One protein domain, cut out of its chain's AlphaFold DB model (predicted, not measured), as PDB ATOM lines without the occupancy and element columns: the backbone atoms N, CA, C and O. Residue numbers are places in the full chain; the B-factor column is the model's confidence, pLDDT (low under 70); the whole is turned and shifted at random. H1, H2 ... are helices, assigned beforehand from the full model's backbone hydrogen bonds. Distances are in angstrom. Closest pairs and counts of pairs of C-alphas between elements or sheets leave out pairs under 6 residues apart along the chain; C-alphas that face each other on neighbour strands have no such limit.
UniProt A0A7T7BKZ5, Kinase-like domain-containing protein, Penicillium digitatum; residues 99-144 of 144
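What this domain is: This is residues 99 to 144 of the 144 residues of the protein "Kinase-like domain-containing protein" of Penicillium digitatum (UniProt A0A7T7BKZ5). One long helix, H1, makes most of a thin rod, and beyond its far end a loop at residues 129 to 137 leads on to a one-turn helix, H2, and a short tail at residues 142 to 144. Residues 99 to 120, of which 101 to 120 belong to H1, stand free. The printed part has 46 residues, with two named helices, H1 then H2, and no named strand; its class is all helix. It is extended, with a radius of gyration of the C-alphas of 17.4 A and spans of 58 by 14 by 7 A.

Where its parts are: H1, residues 101 to 128, begins with C-alpha 101 at (9.971, -67.655, -14.831) and ends with C-alpha 128 at (35.041, -43.109, -35.602), 40.8 A from first to last C-alpha. H2, residues 138 to 141, ends with C-alpha 141 at (35.667, -33.994, -46.026).

How they stand to each other: H1 and H2 are apart, with no C-alpha of the one within 8 A of the other. A short link of 9 residues joins them. In H1 every O i to N i+4 pair is within hydrogen-bond range; H2 is too short for such a pair, and its one O i to N i+3 pair is within range.

The domain as a whole: The two C-alphas farthest apart, those of Thr 100 and Thr 144, are 58.7 A apart. The printed part has no cut. The mean pLDDT of the printed part is 78.9; residue 99 and residues 137 to 144 are under 70.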
ATOM      1  N   MET A  99       3.826 -65.964 -18.843       65.00
ATOM      2  CA  MET A  99       5.206 -66.341 -19.143       65.00
ATOM      3  C   MET A  99       5.785 -67.071 -17.939       65.00
ATOM      4  O   MET A  99       5.580 -66.677 -16.791       65.00
ATOM      5  N   THR A 100       6.478 -68.169 -18.202       78.75
ATOM      6  CA  THR A 100       7.196 -68.906 -17.165       78.75
ATOM      7  C   THR A 100       8.377 -68.081 -16.654       78.75
ATOM      8  O   THR A 100       8.933 -67.251 -17.373       78.75
ATOM      9  N   GLU A 101       8.807 -68.334 -15.419       79.50
ATOM     10  CA  GLU A 101       9.971 -67.655 -14.831       79.50
ATOM     11  C   GLU A 101      11.233 -67.815 -15.699       79.50
ATOM     12  O   GLU A 101      11.995 -66.869 -15.882       79.50
ATOM     13  N   ASN A 102      11.396 -68.980 -16.333       80.88
ATOM     14  CA  ASN A 102      12.488 -69.258 -17.266       80.88
ATOM     15  C   ASN A 102      12.398 -68.408 -18.552       80.88
ATOM     16  O   ASN A 102      13.394 -67.829 -18.987       80.88
ATOM     17  N   GLU A 103      11.205 -68.264 -19.141       75.88
ATOM     18  CA  GLU A 103      10.997 -67.385 -20.304       75.88
ATOM     19  C   GLU A 103      11.316 -65.919 -19.963       75.88
ATOM     20  O   GLU A 103      11.999 -65.247 -20.740       75.88
ATOM     21  N   CYS A 104      10.894 -65.445 -18.786       76.75
ATOM     22  CA  CYS A 104      11.210 -64.101 -18.293       76.75
ATOM     23  C   CYS A 104      12.720 -63.899 -18.105       76.75
ATOM     24  O   CYS A 104      13.275 -62.896 -18.559       76.75
ATOM     25  N   GLN A 105      13.399 -64.865 -17.484       81.12
ATOM     26  CA  GLN A 105      14.843 -64.816 -17.265       81.12
ATOM     27  C   GLN A 105      15.611 -64.753 -18.593       81.12
ATOM     28  O   GLN A 105      16.475 -63.894 -18.780       81.12
ATOM     29  N   LYS A 106      15.236 -65.589 -19.566       83.19
ATOM     30  CA  LYS A 106      15.835 -65.586 -20.906       83.19
ATOM     31  C   LYS A 106      15.655 -64.244 -21.620       83.19
ATOM     32  O   LYS A 106      16.581 -63.756 -22.267       83.19
ATOM     33  N   GLN A 107      14.475 -63.632 -21.515       81.81
ATOM     34  CA  GLN A 107      14.226 -62.308 -22.093       81.81
ATOM     35  C   GLN A 107      15.071 -61.223 -21.424       81.81
ATOM     36  O   GLN A 107      15.586 -60.337 -22.107       81.81
ATOM     37  N   TYR A 108      15.251 -61.301 -20.106       82.06
ATOM     38  CA  TYR A 108      16.103 -60.373 -19.374       82.06
ATOM     39  C   TYR A 108      17.561 -60.463 -19.844       82.06
ATOM     40  O   TYR A 108      18.174 -59.444 -20.159       82.06
ATOM     41  N   GLU A 109      18.096 -61.673 -19.995       86.75
ATOM     42  CA  GLU A 109      19.446 -61.896 -20.526       86.75
ATOM     43  C   GLU A 109      19.607 -61.346 -21.949       86.75
ATOM     44  O   GLU A 109      20.581 -60.650 -22.251       86.75
ATOM     45  N   GLN A 110      18.624 -61.587 -22.822       82.56
ATOM     46  CA  GLN A 110      18.611 -61.039 -24.180       82.56
ATOM     47  C   GLN A 110      18.574 -59.506 -24.188       82.56
ATOM     48  O   GLN A 110      19.257 -58.879 -25.003       82.56
ATOM     49  N   LYS A 111      17.813 -58.892 -23.274       85.31
ATOM     50  CA  LYS A 111      17.765 -57.436 -23.107       85.31
ATOM     51  C   LYS A 111      19.132 -56.882 -22.706       85.31
ATOM     52  O   LYS A 111      19.594 -55.929 -23.327       85.31
ATOM     53  N   VAL A 112      19.801 -57.501 -21.734       87.62
ATOM     54  CA  VAL A 112      21.141 -57.078 -21.294       87.62
ATOM     55  C   VAL A 112      22.145 -57.152 -22.449       87.62
ATOM     56  O   VAL A 112      22.890 -56.202 -22.686       87.62
ATOM     57  N   GLN A 113      22.134 -58.238 -23.231       87.69
ATOM     58  CA  GLN A 113      22.997 -58.352 -24.413       87.69
ATOM     59  C   GLN A 113      22.696 -57.277 -25.464       87.69
ATOM     60  O   GLN A 113      23.612 -56.724 -26.080       87.69
ATOM     61  N   TYR A 114      21.417 -56.969 -25.674       85.81
ATOM     62  CA  TYR A 114      20.991 -55.919 -26.590       85.81
ATOM     63  C   TYR A 114      21.495 -54.536 -26.153       85.81
ATOM     64  O   TYR A 114      22.057 -53.807 -26.971       85.81
ATOM     65  N   GLU A 115      21.342 -54.192 -24.873       90.31
ATOM     66  CA  GLU A 115      21.821 -52.930 -24.297       90.31
ATOM     67  C   GLU A 115      23.343 -52.809 -24.394       90.31
ATOM     68  O   GLU A 115      23.856 -51.777 -24.832       90.31
ATOM     69  N   TYR A 116      24.072 -53.885 -24.090       91.69
ATOM     70  CA  TYR A 116      25.525 -53.917 -24.241       91.69
ATOM     71  C   TYR A 116      25.958 -53.697 -25.697       91.69
ATOM     72  O   TYR A 116      26.868 -52.915 -25.977       91.69
ATOM     73  N   ARG A 117      25.267 -54.329 -26.653       89.88
ATOM     74  CA  ARG A 117      25.521 -54.119 -28.083       89.88
ATOM     75  C   ARG A 117      25.265 -52.672 -28.498       89.88
ATOM     76  O   ARG A 117      26.056 -52.134 -29.267       89.88
ATOM     77  N   LEU A 118      24.195 -52.042 -28.008       88.81
ATOM     78  CA  LEU A 118      23.920 -50.628 -28.278       88.81
ATOM     79  C   LEU A 118      25.023 -49.723 -27.732       88.81
ATOM     80  O   LEU A 118      25.468 -48.829 -28.448       88.81
ATOM     81  N   TYR A 119      25.491 -49.982 -26.510       91.50
ATOM     82  CA  TYR A 119      26.598 -49.246 -25.906       91.50
ATOM     83  C   TYR A 119      27.877 -49.348 -26.746       91.50
ATOM     84  O   TYR A 119      28.478 -48.329 -27.079       91.50
ATOM     85  N   LEU A 120      28.265 -50.562 -27.152       89.88
ATOM     86  CA  LEU A 120      29.430 -50.761 -28.018       89.88
ATOM     87  C   LEU A 120      29.276 -50.043 -29.359       89.88
ATOM     88  O   LEU A 120      30.223 -49.429 -29.844       89.88
ATOM     89  N   TRP A 121      28.084 -50.099 -29.953       86.00
ATOM     90  CA  TRP A 121      27.810 -49.406 -31.206       86.00
ATOM     91  C   TRP A 121      27.935 -47.886 -31.045       86.00
ATOM     92  O   TRP A 121      28.448 -47.206 -31.929       86.00
ATOM     93  N   ASP A 122      27.515 -47.348 -29.900       88.31
ATOM     94  CA  ASP A 122      27.664 -45.931 -29.575       88.31
ATOM     95  C   ASP A 122      29.118 -45.513 -29.357       88.31
ATOM     96  O   ASP A 122      29.575 -44.511 -29.913       88.31
ATOM     97  N   LEU A 123      29.879 -46.348 -28.651       90.19
ATOM     98  CA  LEU A 123      31.311 -46.166 -28.479       90.19
ATOM     99  C   LEU A 123      32.027 -46.143 -29.836       90.19
ATOM    100  O   LEU A 123      32.760 -45.197 -30.111       90.19
ATOM    101  N   VAL A 124      31.774 -47.116 -30.717       86.25
ATOM    102  CA  VAL A 124      32.394 -47.160 -32.053       86.25
ATOM    103  C   VAL A 124      32.026 -45.925 -32.871       86.25
ATOM    104  O   VAL A 124      32.911 -45.311 -33.467       86.25
ATOM    105  N   LYS A 125      30.751 -45.510 -32.864       83.25
ATOM    106  CA  LYS A 125      30.331 -44.290 -33.565       83.25
ATOM    107  C   LYS A 125      31.070 -43.053 -33.075       83.25
ATOM    108  O   LYS A 125      31.536 -42.269 -33.896       83.25
ATOM    109  N   SER A 126      31.178 -42.877 -31.757       83.75
ATOM    110  CA  SER A 126      31.861 -41.715 -31.179       83.75
ATOM    111  C   SER A 126      33.345 -41.685 -31.553       83.75
ATOM    112  O   SER A 126      33.839 -40.652 -32.002       83.75
ATOM    113  N   GLN A 127      34.032 -42.829 -31.468       86.31
ATOM    114  CA  GLN A 127      35.459 -42.943 -31.783       86.31
ATOM    115  C   GLN A 127      35.749 -42.731 -33.273       86.31
ATOM    116  O   GLN A 127      36.709 -42.055 -33.628       86.31
ATOM    117  N   LEU A 128      34.898 -43.265 -34.152       83.19
ATOM    118  CA  LEU A 128      35.041 -43.109 -35.602       83.19
ATOM    119  C   LEU A 128      34.398 -41.821 -36.137       83.19
ATOM    120  O   LEU A 128      34.525 -41.523 -37.323       83.19
ATOM    121  N   CYS A 129      33.727 -41.046 -35.276       78.12
ATOM    122  CA  CYS A 129      32.949 -39.861 -35.645       78.12
ATOM    123  C   CYS A 129      31.971 -40.134 -36.802       78.12
ATOM    124  O   CYS A 129      31.842 -39.313 -37.709       78.12
ATOM    125  N   ILE A 130      31.313 -41.294 -36.777       79.50
ATOM    126  CA  ILE A 130      30.331 -41.708 -37.785       79.50
ATOM    127  C   ILE A 130      28.903 -41.503 -37.274       79.50
ATOM    128  O   ILE A 130      28.624 -41.576 -36.075       79.50
ATOM    129  N   ASP A 131      27.990 -41.221 -38.196       77.06
ATOM    130  CA  ASP A 131      26.580 -40.995 -37.911       77.06
ATOM    131  C   ASP A 131      25.810 -42.303 -37.629       77.06
ATOM    132  O   ASP A 131      26.368 -43.397 -37.517       77.06
ATOM    133  N   ARG A 132      24.480 -42.204 -37.499       71.88
ATOM    134  CA  ARG A 132      23.610 -43.368 -37.252       71.88
ATOM    135  C   ARG A 132      23.559 -44.362 -38.419       71.88
ATOM    136  O   ARG A 132      23.153 -45.496 -38.187       71.88
ATOM    137  N   ALA A 133      23.940 -43.955 -39.626       76.88
ATOM    138  CA  ALA A 133      24.066 -44.828 -40.789       76.88
ATOM    139  C   ALA A 133      25.476 -45.435 -40.912       76.88
ATOM    140  O   ALA A 133      25.694 -46.304 -41.754       76.88
ATOM    141  N   GLY A 134      26.414 -45.024 -40.054       73.62
ATOM    142  CA  GLY A 134      27.811 -45.441 -40.101       73.62
ATOM    143  C   GLY A 134      28.663 -44.627 -41.079       73.62
ATOM    144  O   GLY A 134      29.759 -45.057 -41.428       73.62
ATOM    145  N   CYS A 135      28.187 -43.456 -41.509       75.69
ATOM    146  CA  CYS A 135      28.876 -42.579 -42.453       75.69
ATOM    147  C   CYS A 135      29.652 -41.473 -41.727       75.69
ATOM    148  O   CYS A 135      29.191 -40.935 -40.721       75.69
ATOM    149  N   VAL A 136      30.819 -41.087 -42.253       74.69
ATOM    150  CA  VAL A 136      31.548 -39.904 -41.766       74.69
ATOM    151  C   VAL A 136      30.838 -38.642 -42.282       74.69
ATOM    152  O   VAL A 136      30.607 -38.547 -43.487       74.69
ATOM    153  N   PRO A 137      30.505 -37.666 -41.422       69.75
ATOM    154  CA  PRO A 137      29.851 -36.425 -41.831       69.75
ATOM    155  C   PRO A 137      30.614 -35.658 -42.932       69.75
ATOM    156  O   PRO A 137      31.818 -35.420 -42.813       69.75
ATOM    157  N   ASN A 138      29.912 -35.228 -43.991       64.88
ATOM    158  CA  ASN A 138      30.504 -34.545 -45.162       64.88
ATOM    159  C   ASN A 138      31.252 -33.248 -44.822       64.88
ATOM    160  O   ASN A 138      32.244 -32.922 -45.464       64.88
ATOM    161  N   ASN A 139      30.835 -32.542 -43.771       67.31
ATOM    162  CA  ASN A 139      31.496 -31.326 -43.288       67.31
ATOM    163  C   ASN A 139      32.952 -31.545 -42.826       67.31
ATOM    164  O   ASN A 139      33.681 -30.571 -42.669       67.31
ATOM    165  N   ARG A 140      33.392 -32.795 -42.609       60.97
ATOM    166  CA  ARG A 140      34.807 -33.127 -42.374       60.97
ATOM    167  C   ARG A 140      35.614 -33.332 -43.657       60.97
ATOM    168  O   ARG A 140      36.810 -33.068 -43.637       60.97
ATOM    169  N   TRP A 141      34.989 -33.786 -44.741       58.53
ATOM    170  CA  TRP A 141      35.667 -33.994 -46.026       58.53
ATOM    171  C   TRP A 141      35.980 -32.673 -46.736       58.53
ATOM    172  O   TRP A 141      36.998 -32.578 -47.407       58.53
ATOM    173  N   GLU A 142      35.154 -31.643 -46.541       58.22
ATOM    174  CA  GLU A 142      35.339 -30.314 -47.150       58.22
ATOM    175  C   GLU A 142      36.316 -29.398 -46.383       58.22
ATOM    176  O   GLU A 142      36.585 -28.281 -46.815       58.22
ATOM    177  N   ALA A 143      36.841 -29.850 -45.237       59.62
ATOM    178  CA  ALA A 143      37.773 -29.090 -44.396       59.62
ATOM    179  C   ALA A 143      39.261 -29.439 -44.637       59.62
ATOM    180  O   ALA A 143      40.111 -29.010 -43.855       59.62
ATOM    181  N   THR A 144      39.566 -30.224 -45.679       51.25
ATOM    182  CA  THR A 144      40.932 -30.596 -46.104       51.25
ATOM    183  C   THR A 144      41.210 -30.028 -47.487       51.25
ATOM    184  O   THR A 144      42.339 -29.535 -47.697       51.25
TER     185      THR A 144